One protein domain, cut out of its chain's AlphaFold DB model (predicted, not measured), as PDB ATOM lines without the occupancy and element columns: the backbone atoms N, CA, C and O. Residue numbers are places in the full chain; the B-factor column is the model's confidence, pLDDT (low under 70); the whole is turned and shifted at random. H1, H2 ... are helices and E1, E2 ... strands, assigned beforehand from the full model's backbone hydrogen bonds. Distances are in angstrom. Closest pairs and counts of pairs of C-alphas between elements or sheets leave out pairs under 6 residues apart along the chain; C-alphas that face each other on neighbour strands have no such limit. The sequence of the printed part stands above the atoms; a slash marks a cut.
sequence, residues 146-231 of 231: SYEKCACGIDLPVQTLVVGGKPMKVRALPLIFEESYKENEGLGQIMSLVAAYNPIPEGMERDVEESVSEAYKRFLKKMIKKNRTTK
ATOM      1  N   SER A 146      -5.080  34.015  31.028       77.75
ATOM      2  CA  SER A 146      -3.842  34.658  31.482       77.75
ATOM      3  C   SER A 146      -3.948  34.986  32.968       77.75
ATOM      4  O   SER A 146      -5.043  34.949  33.520       77.75
ATOM      5  N   TYR A 147      -2.837  35.322  33.619       74.06
ATOM      6  CA  TYR A 147      -2.835  35.726  35.022       74.06
ATOM      7  C   TYR A 147      -2.412  37.186  35.158       74.06
ATOM      8  O   TYR A 147      -1.375  37.593  34.631       74.06
ATOM      9  N   GLU A 148      -3.221  37.980  35.856       75.94
ATOM     10  CA  GLU A 148      -2.931  39.391  36.115       75.94
ATOM     11  C   GLU A 148      -2.648  39.626  37.600       75.94
ATOM     12  O   GLU A 148      -3.394  39.167  38.470       75.94
ATOM     13  N   LYS A 149      -1.581  40.386  37.877       68.00
ATOM     14  CA  LYS A 149      -1.219  40.801  39.234       68.00
ATOM     15  C   LYS A 149      -2.264  41.764  39.782       68.00
ATOM     16  O   LYS A 149      -2.380  42.897  39.323       68.00
ATOM     17  N   CYS A 150      -2.975  41.319  40.806       65.38
ATOM     18  CA  CYS A 150      -3.928  42.111  41.567       65.38
ATOM     19  C   CYS A 150      -3.219  42.998  42.605       65.38
ATOM     20  O   CYS A 150      -2.156  42.631  43.122       65.38
ATOM     21  N   ALA A 151      -3.824  44.131  42.980       63.38
ATOM     22  CA  ALA A 151      -3.278  45.058  43.981       63.38
ATOM     23  C   ALA A 151      -3.034  44.400  45.355       63.38
ATOM     24  O   ALA A 151      -2.140  44.806  46.098       63.38
ATOM     25  N   CYS A 152      -3.767  43.327  45.670       62.22
ATOM     26  CA  CYS A 152      -3.575  42.523  46.880       62.22
ATOM     27  C   CYS A 152      -2.359  41.567  46.819       62.22
ATOM     28  O   CYS A 152      -2.111  40.808  47.765       62.22
ATOM     29  N   GLY A 153      -1.578  41.616  45.731       60.94
ATOM     30  CA  GLY A 153      -0.345  40.856  45.524       60.94
ATOM     31  C   GLY A 153      -0.581  39.414  45.077       60.94
ATOM     32  O   GLY A 153       0.206  38.534  45.436       60.94
ATOM     33  N   ILE A 154      -1.686  39.158  44.379       65.31
ATOM     34  CA  ILE A 154      -2.138  37.821  43.982       65.31
ATOM     35  C   ILE A 154      -2.434  37.794  42.493       65.31
ATOM     36  O   ILE A 154      -3.016  38.737  41.966       65.31
ATOM     37  N   ASP A 155      -2.060  36.697  41.849       71.38
ATOM     38  CA  ASP A 155      -2.338  36.459  40.444       71.38
ATOM     39  C   ASP A 155      -3.768  35.925  40.282       71.38
ATOM     40  O   ASP A 155      -4.175  34.938  40.903       71.38
ATOM     41  N   LEU A 156      -4.573  36.633  39.494       73.88
ATOM     42  CA  LEU A 156      -5.956  36.261  39.208       73.88
ATOM     43  C   LEU A 156      -6.070  35.723  37.787       73.88
ATOM     44  O   LEU A 156      -5.553  36.369  36.874       73.88
ATOM     45  N   PRO A 157      -6.783  34.603  37.572       81.00
ATOM     46  CA  PRO A 157      -7.039  34.127  36.227       81.00
ATOM     47  C   PRO A 157      -7.986  35.095  35.517       81.00
ATOM     48  O   PRO A 157      -9.041  35.468  36.035       81.00
ATOM     49  N   VAL A 158      -7.606  35.489  34.312       85.69
ATOM     50  CA  VAL A 158      -8.337  36.380  33.419       85.69
ATOM     51  C   VAL A 158      -8.511  35.662  32.096       85.69
ATOM     52  O   VAL A 158      -7.528  35.339  31.432       85.69
ATOM     53  N   GLN A 159      -9.759  35.431  31.702       89.12
ATOM     54  CA  GLN A 159     -10.081  34.837  30.413       89.12
ATOM     55  C   GLN A 159     -10.500  35.922  29.424       89.12
ATOM     56  O   GLN A 159     -11.343  36.762  29.730       89.12
ATOM     57  N   THR A 160      -9.928  35.907  28.223       90.69
ATOM     58  CA  THR A 160     -10.347  36.806  27.142       90.69
ATOM     59  C   THR A 160     -11.498  36.179  26.359       90.69
ATOM     60  O   THR A 160     -11.344  35.111  25.772       90.69
ATOM     61  N   LEU A 161     -12.648  36.850  26.338       91.19
ATOM     62  CA  LEU A 161     -13.808  36.510  25.515       91.19
ATOM     63  C   LEU A 161     -13.887  37.423  24.289       91.19
ATOM     64  O   LEU A 161     -13.370  38.537  24.305       91.19
ATOM     65  N   VAL A 162     -14.563  36.976  23.232       90.12
ATOM     66  CA  VAL A 162     -14.899  37.823  22.077       90.12
ATOM     67  C   VAL A 162     -16.352  38.267  22.219       90.12
ATOM     68  O   VAL A 162     -17.254  37.482  21.963       90.12
ATOM     69  N   VAL A 163     -16.566  39.519  22.618       90.00
ATOM     70  CA  VAL A 163     -17.884  40.124  22.859       90.00
ATOM     71  C   VAL A 163     -18.158  41.147  21.759       90.00
ATOM     72  O   VAL A 163     -17.362  42.066  21.559       90.00
ATOM     73  N   GLY A 164     -19.243  40.978  20.998       85.38
ATOM     74  CA  GLY A 164     -19.571  41.885  19.886       85.38
ATOM     75  C   GLY A 164     -18.443  42.006  18.844       85.38
ATOM     76  O   GLY A 164     -18.208  43.076  18.285       85.38
ATOM     77  N   GLY A 165     -17.669  40.930  18.644       85.12
ATOM     78  CA  GLY A 165     -16.504  40.906  17.750       85.12
ATOM     79  C   GLY A 165     -15.235  41.570  18.302       85.12
ATOM     80  O   GLY A 165     -14.243  41.669  17.579       85.12
ATOM     81  N   LYS A 166     -15.227  42.014  19.565       87.94
ATOM     82  CA  LYS A 166     -14.071  42.641  20.222       87.94
ATOM     83  C   LYS A 166     -13.573  41.801  21.401       87.94
ATOM     84  O   LYS A 166     -14.385  41.210  22.109       87.94
ATOM     85  N   PRO A 167     -12.256  41.755  21.657       90.12
ATOM     86  CA  PRO A 167     -11.731  41.079  22.833       90.12
ATOM     87  C   PRO A 167     -12.126  41.833  24.112       90.12
ATOM     88  O   PRO A 167     -11.905  43.038  24.226       90.12
ATOM     89  N   MET A 168     -12.669  41.108  25.084       90.88
ATOM     90  CA  MET A 168     -12.997  41.579  26.427       90.88
ATOM     91  C   MET A 168     -12.359  40.643  27.451       90.88
ATOM     92  O   MET A 168     -12.568  39.432  27.418       90.88
ATOM     93  N   LYS A 169     -11.581  41.205  28.375       91.31
ATOM     94  CA  LYS A 169     -11.015  40.458  29.499       91.31
ATOM     95  C   LYS A 169     -12.069  40.286  30.587       91.31
ATOM     96  O   LYS A 169     -12.684  41.264  30.999       91.31
ATOM     97  N   VAL A 170     -12.238  39.056  31.060       91.12
ATOM     98  CA  VAL A 170     -13.148  38.707  32.151       91.12
ATOM     99  C   VAL A 170     -12.349  38.038  33.264       91.12
ATOM    100  O   VAL A 170     -11.793  36.947  33.111       91.12
ATOM    101  N   ARG A 171     -12.258  38.729  34.393       89.62
ATOM    102  CA  ARG A 171     -11.531  38.338  35.598       89.62
ATOM    103  C   ARG A 171     -12.288  37.253  36.350       89.62
ATOM    104  O   ARG A 171     -13.515  37.269  36.414       89.62
ATOM    105  N   ALA A 172     -11.532  36.327  36.932       87.81
ATOM    106  CA  ALA A 172     -12.006  35.177  37.698       87.81
ATOM    107  C   ALA A 172     -12.992  34.252  36.966       87.81
ATOM    108  O   ALA A 172     -13.553  33.363  37.601       87.81
ATOM    109  N   LEU A 173     -13.178  34.394  35.648       91.19
ATOM    110  CA  LEU A 173     -14.168  33.613  34.904       91.19
ATOM    111  C   LEU A 173     -13.990  32.090  35.056       91.19
ATOM    112  O   LEU A 173     -14.990  31.420  35.322       91.19
ATOM    113  N   PRO A 174     -12.761  31.528  35.007       88.25
ATOM    114  CA  PRO A 174     -12.570  30.102  35.275       88.25
ATOM    115  C   PRO A 174     -13.028  29.685  36.682       88.25
ATOM    116  O   PRO A 174     -13.603  28.614  36.857       88.25
ATOM    117  N   LEU A 175     -12.838  30.552  37.683       85.12
ATOM    118  CA  LEU A 175     -13.199  30.268  39.077       85.12
ATOM    119  C   LEU A 175     -14.702  30.335  39.293       85.12
ATOM    120  O   LEU A 175     -15.260  29.486  39.983       85.12
ATOM    121  N   ILE A 176     -15.348  31.318  38.661       90.69
ATOM    122  CA  ILE A 176     -16.805  31.438  38.622       90.69
ATOM    123  C   ILE A 176     -17.399  30.160  38.023       90.69
ATOM    124  O   ILE A 176     -18.292  29.569  38.617       90.69
ATOM    125  N   PHE A 177     -16.871  29.671  36.896       92.19
ATOM    126  CA  PHE A 177     -17.356  28.430  36.284       92.19
ATOM    127  C   PHE A 177     -17.169  27.207  37.175       92.19
ATOM    128  O   PHE A 177     -18.079  26.385  37.278       92.19
ATOM    129  N   GLU A 178     -16.015  27.071  37.828       87.69
ATOM    130  CA  GLU A 178     -15.779  25.974  38.762       87.69
ATOM    131  C   GLU A 178     -16.725  25.991  39.963       87.69
ATOM    132  O   GLU A 178     -17.227  24.936  40.356       87.69
ATOM    133  N   GLU A 179     -16.928  27.161  40.573       85.12
ATOM    134  CA  GLU A 179     -17.839  27.344  41.703       85.12
ATOM    135  C   GLU A 179     -19.274  27.027  41.279       85.12
ATOM    136  O   GLU A 179     -19.894  26.128  41.846       85.12
ATOM    137  N   SER A 180     -19.752  27.661  40.208       90.12
ATOM    138  CA  SER A 180     -21.099  27.448  39.686       90.12
ATOM    139  C   SER A 180     -21.342  26.006  39.246       90.12
ATOM    140  O   SER A 180     -22.440  25.487  39.418       90.12
ATOM    141  N   TYR A 181     -20.328  25.303  38.739       89.06
ATOM    142  CA  TYR A 181     -20.444  23.876  38.441       89.06
ATOM    143  C   TYR A 181     -20.589  23.017  39.702       89.06
ATOM    144  O   TYR A 181     -21.415  22.104  39.723       89.06
ATOM    145  N   LYS A 182     -19.807  23.296  40.755       86.25
ATOM    146  CA  LYS A 182     -19.861  22.558  42.032       86.25
ATOM    147  C   LYS A 182     -21.189  22.775  42.757       86.25
ATOM    148  O   LYS A 182     -21.740  21.822  43.295       86.25
ATOM    149  N   GLU A 183     -21.703  24.000  42.719       87.50
ATOM    150  CA  GLU A 183     -22.962  24.395  43.361       87.50
ATOM    151  C   GLU A 183     -24.194  24.192  42.450       87.50
ATOM    152  O   GLU A 183     -25.324  24.465  42.853       87.50
ATOM    153  N   ASN A 184     -24.001  23.665  41.231       89.69
ATOM    154  CA  ASN A 184     -25.049  23.426  40.228       89.69
ATOM    155  C   ASN A 184     -25.880  24.687  39.892       89.69
ATOM    156  O   ASN A 184     -27.104  24.645  39.747       89.69
ATOM    157  N   GLU A 185     -25.195  25.820  39.769       91.88
ATOM    158  CA  GLU A 185     -25.769  27.121  39.449       91.88
ATOM    159  C   GLU A 185     -26.009  27.296  37.938       91.88
ATOM    160  O   GLU A 185     -25.275  26.792  37.079       91.88
ATOM    161  N   GLY A 186     -27.061  28.049  37.605       93.12
ATOM    162  CA  GLY A 186     -27.416  28.392  36.228       93.12
ATOM    163  C   GLY A 186     -26.730  29.661  35.708       93.12
ATOM    164  O   GLY A 186     -26.124  30.423  36.459       93.12
ATOM    165  N   LEU A 187     -26.906  29.936  34.409       93.75
ATOM    166  CA  LEU A 187     -26.295  31.083  33.721       93.75
ATOM    167  C   LEU A 187     -26.616  32.437  34.374       93.75
ATOM    168  O   LEU A 187     -25.746  33.295  34.430       93.75
ATOM    169  N   GLY A 188     -27.825  32.626  34.912       94.56
ATOM    170  CA  GLY A 188     -28.187  33.876  35.592       94.56
ATOM    171  C   GLY A 188     -27.318  34.166  36.821       94.56
ATOM    172  O   GLY A 188     -26.900  35.303  37.027       94.56
ATOM    173  N   GLN A 189     -26.980  33.134  37.598       93.12
ATOM    174  CA  GLN A 189     -26.110  33.272  38.767       93.12
ATOM    175  C   GLN A 189     -24.654  33.509  38.348       93.12
ATOM    176  O   GLN A 189     -24.003  34.405  38.879       93.12
ATOM    177  N   ILE A 190     -24.183  32.795  37.320       95.12
ATOM    178  CA  ILE A 190     -22.876  33.042  36.692       95.12
ATOM    179  C   ILE A 190     -22.769  34.502  36.240       95.12
ATOM    180  O   ILE A 190     -21.788  35.170  36.554       95.12
ATOM    181  N   MET A 191     -23.786  35.024  35.551       95.44
ATOM    182  CA  MET A 191     -23.809  36.411  35.085       95.44
ATOM    183  C   MET A 191     -23.835  37.416  36.234       95.44
ATOM    184  O   MET A 191     -23.153  38.436  36.155       95.44
ATOM    185  N   SER A 192     -24.548  37.115  37.323       92.31
ATOM    186  CA  SER A 192     -24.509  37.939  38.533       92.31
ATOM    187  C   SER A 192     -23.095  38.019  39.120       92.31
ATOM    188  O   SER A 192     -22.668  39.104  39.511       92.31
ATOM    189  N   LEU A 193     -22.351  36.909  39.137       91.00
ATOM    190  CA  LEU A 193     -20.961  36.880  39.600       91.00
ATOM    191  C   LEU A 193     -20.011  37.594  38.641       91.00
ATOM    192  O   LEU A 193     -19.147  38.342  39.091       91.00
ATOM    193  N   VAL A 194     -20.178  37.410  37.330       92.88
ATOM    194  CA  VAL A 194     -19.372  38.112  36.323       92.88
ATOM    195  C   VAL A 194     -19.545  39.620  36.476       92.88
ATOM    196  O   VAL A 194     -18.544  40.318  36.622       92.88
ATOM    197  N   ALA A 195     -20.786  40.108  36.524       91.69
ATOM    198  CA  ALA A 195     -21.094  41.533  36.647       91.69
ATOM    199  C   ALA A 195     -20.625  42.147  37.978       91.69
ATOM    200  O   ALA A 195     -20.346  43.340  38.033       91.69
ATOM    201  N   ALA A 196     -20.512  41.350  39.047       87.50
ATOM    202  CA  ALA A 196     -20.059  41.828  40.354       87.50
ATOM    203  C   ALA A 196     -18.562  42.186  40.406       87.50
ATOM    204  O   ALA A 196     -18.150  42.902  41.319       87.50
ATOM    205  N   TYR A 197     -17.754  41.669  39.472       86.44
ATOM    206  CA  TYR A 197     -16.292  41.837  39.466       86.44
ATOM    207  C   TYR A 197     -15.714  42.281  38.118       86.44
ATOM    208  O   TYR A 197     -14.494  42.303  37.935       86.44
ATOM    209  N   ASN A 198     -16.585  42.526  37.142       88.94
ATOM    210  CA  ASN A 198     -16.215  42.932  35.798       88.94
ATOM    211  C   ASN A 198     -17.211  43.995  35.333       88.94
ATOM    212  O   ASN A 198     -18.378  43.663  35.112       88.94
ATOM    213  N   PRO A 199     -16.768  45.247  35.135       86.31
ATOM    214  CA  PRO A 199     -17.607  46.275  34.544       86.31
ATOM    215  C   PRO A 199     -18.109  45.829  33.168       86.31
ATOM    216  O   PRO A 199     -17.319  45.581  32.253       86.31
ATOM    217  N   ILE A 200     -19.429  45.723  33.022       89.12
ATOM    218  CA  ILE A 200     -20.073  45.425  31.743       89.12
ATOM    219  C   ILE A 200     -20.354  46.760  31.043       89.12
ATOM    220  O   ILE A 200     -21.039  47.603  31.627       89.12
ATOM    221  N   PRO A 201     -19.825  46.994  29.827       86.88
ATOM    222  CA  PRO A 201     -20.143  48.203  29.079       86.88
ATOM    223  C   PRO A 201     -21.644  48.292  28.786       86.88
ATOM    224  O   PRO A 201     -22.264  47.295  28.416       86.88
ATOM    225  N   GLU A 202     -22.205  49.494  28.912       88.69
ATOM    226  CA  GLU A 202     -23.624  49.751  28.651       88.69
ATOM    227  C   GLU A 202     -24.016  49.312  27.232       88.69
ATOM    228  O   GLU A 202     -23.326  49.624  26.254       88.69
ATOM    229  N   GLY A 203     -25.118  48.568  27.118       89.88
ATOM    230  CA  GLY A 203     -25.642  48.066  25.846       89.88
ATOM    231  C   GLY A 203     -24.957  46.800  25.321       89.88
ATOM    232  O   GLY A 203     -25.357  46.297  24.271       89.88
ATOM    233  N   MET A 204     -23.946  46.272  26.022       91.12
ATOM    234  CA  MET A 204     -23.249  45.026  25.664       91.12
ATOM    235  C   MET A 204     -23.720  43.827  26.504       91.12
ATOM    236  O   MET A 204     -23.159  42.740  26.384       91.12
ATOM    237  N   GLU A 205     -24.741  43.979  27.352       93.50
ATOM    238  CA  GLU A 205     -25.154  42.970  28.339       93.50
ATOM    239  C   GLU A 205     -25.499  41.631  27.676       93.50
ATOM    240  O   GLU A 205     -25.051  40.575  28.123       93.50
ATOM    241  N   ARG A 206     -26.243  41.681  26.563       94.00
ATOM    242  CA  ARG A 206     -26.641  40.489  25.805       94.00
ATOM    243  C   ARG A 206     -25.452  39.801  25.135       94.00
ATOM    244  O   ARG A 206     -25.364  38.577  25.172       94.00
ATOM    245  N   ASP A 207     -24.541  40.577  24.554       95.06
ATOM    246  CA  ASP A 207     -23.353  40.042  23.884       95.06
ATOM    247  C   ASP A 207     -22.401  39.389  24.897       95.06
ATOM    248  O   ASP A 207     -21.794  38.349  24.615       95.06
ATOM    249  N   VAL A 208     -22.281  39.973  26.097       95.06
ATOM    250  CA  VAL A 208     -21.514  39.386  27.203       95.06
ATOM    251  C   VAL A 208     -22.172  38.088  27.664       95.06
ATOM    252  O   VAL A 208     -21.477  37.080  27.772       95.06
ATOM    253  N   GLU A 209     -23.488  38.074  27.893       96.44
ATOM    254  CA  GLU A 209     -24.212  36.864  28.305       96.44
ATOM    255  C   GLU A 209     -24.042  35.720  27.297       96.44
ATOM    256  O   GLU A 209     -23.753  34.586  27.687       96.44
ATOM    257  N   GLU A 210     -24.159  36.006  25.997       95.75
ATOM    258  CA  GLU A 210     -23.966  35.013  24.940       95.75
ATOM    259  C   GLU A 210     -22.538  34.449  24.949       95.75
ATOM    260  O   GLU A 210     -22.346  33.227  24.941       95.75
ATOM    261  N   SER A 211     -21.540  35.326  25.065       95.31
ATOM    262  CA  SER A 211     -20.122  34.950  25.101       95.31
ATOM    263  C   SER A 211     -19.773  34.117  26.339       95.31
ATOM    264  O   SER A 211     -19.078  33.101  26.239       95.31
ATOM    265  N   VAL A 212     -20.282  34.508  27.512       96.00
ATOM    266  CA  VAL A 212     -20.107  33.780  28.779       96.00
ATOM    267  C   VAL A 212     -20.814  32.426  28.720       96.00
ATOM    268  O   VAL A 212     -20.234  31.415  29.116       96.00
ATOM    269  N   SER A 213     -22.029  32.366  28.170       95.81
ATOM    270  CA  SER A 213     -22.787  31.123  27.976       95.81
ATOM    271  C   SER A 213     -22.042  30.132  27.086       95.81
ATOM    272  O   SER A 213     -21.954  28.940  27.397       95.81
ATOM    273  N   GLU A 214     -21.467  30.603  25.980       94.56
ATOM    274  CA  GLU A 214     -20.687  29.757  25.084       94.56
ATOM    275  C   GLU A 214     -19.399  29.251  25.752       94.56
ATOM    276  O   GLU A 214     -19.087  28.056  25.680       94.56
ATOM    277  N   ALA A 215     -18.692  30.128  26.469       94.06
ATOM    278  CA  ALA A 215     -17.519  29.758  27.254       94.06
ATOM    279  C   ALA A 215     -17.861  28.721  28.338       94.06
ATOM    280  O   ALA A 215     -17.158  27.716  28.466       94.06
ATOM    281  N   TYR A 216     -18.985  28.882  29.040       94.62
ATOM    282  CA  TYR A 216     -19.422  27.927  30.055       94.62
ATOM    283  C   TYR A 216     -19.797  26.569  29.449       94.62
ATOM    284  O   TYR A 216     -19.414  25.523  29.968       94.62
ATOM    285  N   LYS A 217     -20.451  26.537  28.278       93.88
ATOM    286  CA  LYS A 217     -20.701  25.280  27.543       93.88
ATOM    287  C   LYS A 217     -19.397  24.561  27.181       93.88
ATOM    288  O   LYS A 217     -19.347  23.330  27.253       93.88
ATOM    289  N   ARG A 218     -18.347  25.296  26.788       92.81
ATOM    290  CA  ARG A 218     -17.010  24.721  26.542       92.81
ATOM    291  C   ARG A 218     -16.417  24.145  27.829       92.81
ATOM    292  O   ARG A 218     -15.970  22.997  27.812       92.81
ATOM    293  N   PHE A 219     -16.489  24.881  28.936       91.44
ATOM    294  CA  PHE A 219     -16.066  24.414  30.259       91.44
ATOM    295  C   PHE A 219     -16.786  23.115  30.677       91.44
ATOM    296  O   PHE A 219     -16.136  22.121  31.001       91.44
ATOM    297  N   LEU A 220     -18.117  23.056  30.566       90.88
ATOM    298  CA  LEU A 220     -18.903  21.865  30.914       90.88
ATOM    299  C   LEU A 220     -18.502  20.634  30.087       90.88
ATOM    300  O   LEU A 220     -18.362  19.536  30.631       90.88
ATOM    301  N   LYS A 221     -18.260  20.800  28.779       90.31
ATOM    302  CA  LYS A 221     -17.765  19.713  27.915       90.31
ATOM    303  C   LYS A 221     -16.411  19.177  28.396       90.31
ATOM    304  O   LYS A 221     -16.221  17.957  28.405       90.31
ATOM    305  N   LYS A 222     -15.494  20.057  28.823       86.75
ATOM    306  CA  LYS A 222     -14.199  19.660  29.404       86.75
ATOM    307  C   LYS A 222     -14.395  18.867  30.700       86.75
ATOM    308  O   LYS A 222     -13.836  17.778  30.824       86.75
ATOM    309  N   MET A 223     -15.240  19.345  31.617       84.50
ATOM    310  CA  MET A 223     -15.510  18.663  32.892       84.50
ATOM    311  C   MET A 223     -16.113  17.266  32.697       84.50
ATOM    312  O   MET A 223     -15.687  16.308  33.341       84.50
ATOM    313  N   ILE A 224     -17.039  17.106  31.744       82.88
ATOM    314  CA  ILE A 224     -17.607  15.795  31.388       82.88
ATOM    315  C   ILE A 224     -16.524  14.844  30.855       82.88
ATOM    316  O   ILE A 224     -16.518  13.664  31.206       82.88
ATOM    317  N   LYS A 225     -15.600  15.335  30.017       78.25
ATOM    318  CA  LYS A 225     -14.485  14.533  29.485       78.25
ATOM    319  C   LYS A 225     -13.507  14.118  30.593       78.25
ATOM    320  O   LYS A 225     -13.102  12.956  30.627       78.25
ATOM    321  N   LYS A 226     -13.185  15.029  31.518       76.25
ATOM    322  CA  LYS A 226     -12.328  14.763  32.684       76.25
ATOM    323  C   LYS A 226     -12.935  13.682  33.583       76.25
ATOM    324  O   LYS A 226     -12.299  12.668  33.824       76.25
ATOM    325  N   ASN A 227     -14.214  13.801  33.938       72.88
ATOM    326  CA  ASN A 227     -14.909  12.814  34.780       72.88
ATOM    327  C   ASN A 227     -15.071  11.422  34.134       72.88
ATOM    328  O   ASN A 227     -15.363  10.452  34.831       72.88
ATOM    329  N   ARG A 228     -14.921  11.310  32.806       66.25
ATOM    330  CA  ARG A 228     -14.927  10.028  32.076       66.25
ATOM    331  C   ARG A 228     -13.556   9.358  31.993       66.25
ATOM    332  O   ARG A 228     -13.511   8.183  31.668       66.25
ATOM    333  N   THR A 229     -12.471  10.096  32.217       55.66
ATOM    334  CA  THR A 229     -11.089   9.592  32.117       55.66
ATOM    335  C   THR A 229     -10.495   9.212  33.474       55.66
ATOM    336  O   THR A 229      -9.515   8.481  33.518       55.66
ATOM    337  N   THR A 230     -11.112   9.650  34.575       53.00
ATOM    338  CA  THR A 230     -10.790   9.265  35.963       53.00
ATOM    339  C   THR A 230     -11.651   8.120  36.523       53.00
ATOM    340  O   THR A 230     -11.579   7.838  37.718       53.00
ATOM    341  N   LYS A 231     -12.460   7.462  35.685       42.88
ATOM    342  CA  LYS A 231     -13.194   6.224  36.001       42.88
ATOM    343  C   LYS A 231     -12.589   5.054  35.245       42.88
ATOM    344  O   LYS A 231     -12.574   3.955  35.835       42.88
TER     345      LYS A 231
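Overview. This is residues 146 to 231 of the 231 residues of an uncharacterized protein of candidate division TA06 bacterium (UniProt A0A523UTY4). One long helix, H3, runs nearly along the longest axis, with a narrow, strongly twisted sheet of three strands packed on its residues 205 to 215 and the helical hairpin H1 and H2 set across it. Residues 224 to 231 stick out as an arm from the body. You will find 86 residues printed, with three named strands and then three named helices; the class is mixed, helices and strands. The sheet, order E1 - E2 - E3, is antiparallel throughout. The whole is compact, radius of gyration of the C-alphas 13.6 A, spanning 44 by 33 by 23 A.

Arrangement. Start at E1, residues 146 to 149, and E2, residues 155 to 163, a hairpin with N 146 and O 158 2.8 A apart, within hydrogen-bond range. E2 and E3, residues 166 to 171, form the next hairpin, with N 161 and O 168 at 2.8 A; the three strands are a meander, each the antiparallel neighbour of the one before. E2 pairs staggered: residues 155 to 158 with E1, 158 to 163 with E3. H1, residues 173 to 182, touches H2, residues 187 to 197, at a steep tilt of 41 degrees, opposite ways; the closest C-alphas, of Ile 176 and Ile 190, are 6.6 A apart. H3, residues 205 to 229, is on the sheet, over E2, at a height of 10.1 A. H1 and H3 only just touch, with 3 pairs of C-alphas within 8 A, the closest those of Phe 177 and Tyr 216, 6.6 A. H2 and H3 also only just touch, with 3 such pairs, the closest those of Leu 187 and Ser 213, 6.7 A. Every O i to N i+4 pair is within hydrogen-bond range in H1 and H3; in H2, 6 of 7 are.

Along the chain. Find C-alpha 146 at (-3.842, 34.658, 31.482), where E1 begins. E2 is 23.8 A long and E3 16.2 A. H1 measures 14.3 A and H2 15.8 A. From C-alpha 205 at (-25.154, 42.970, 28.339), H3 runs 36.4 A to C-alpha 229 at (-11.089, 9.592, 32.117).

Size, cuts and confidence. The two C-alphas farthest apart, of Glu 202 and Lys 231, are 45.4 A apart. The printed part has no cut and no long link. Look for pLDDT under 70 at residues 149 to 154 and 228 to 231.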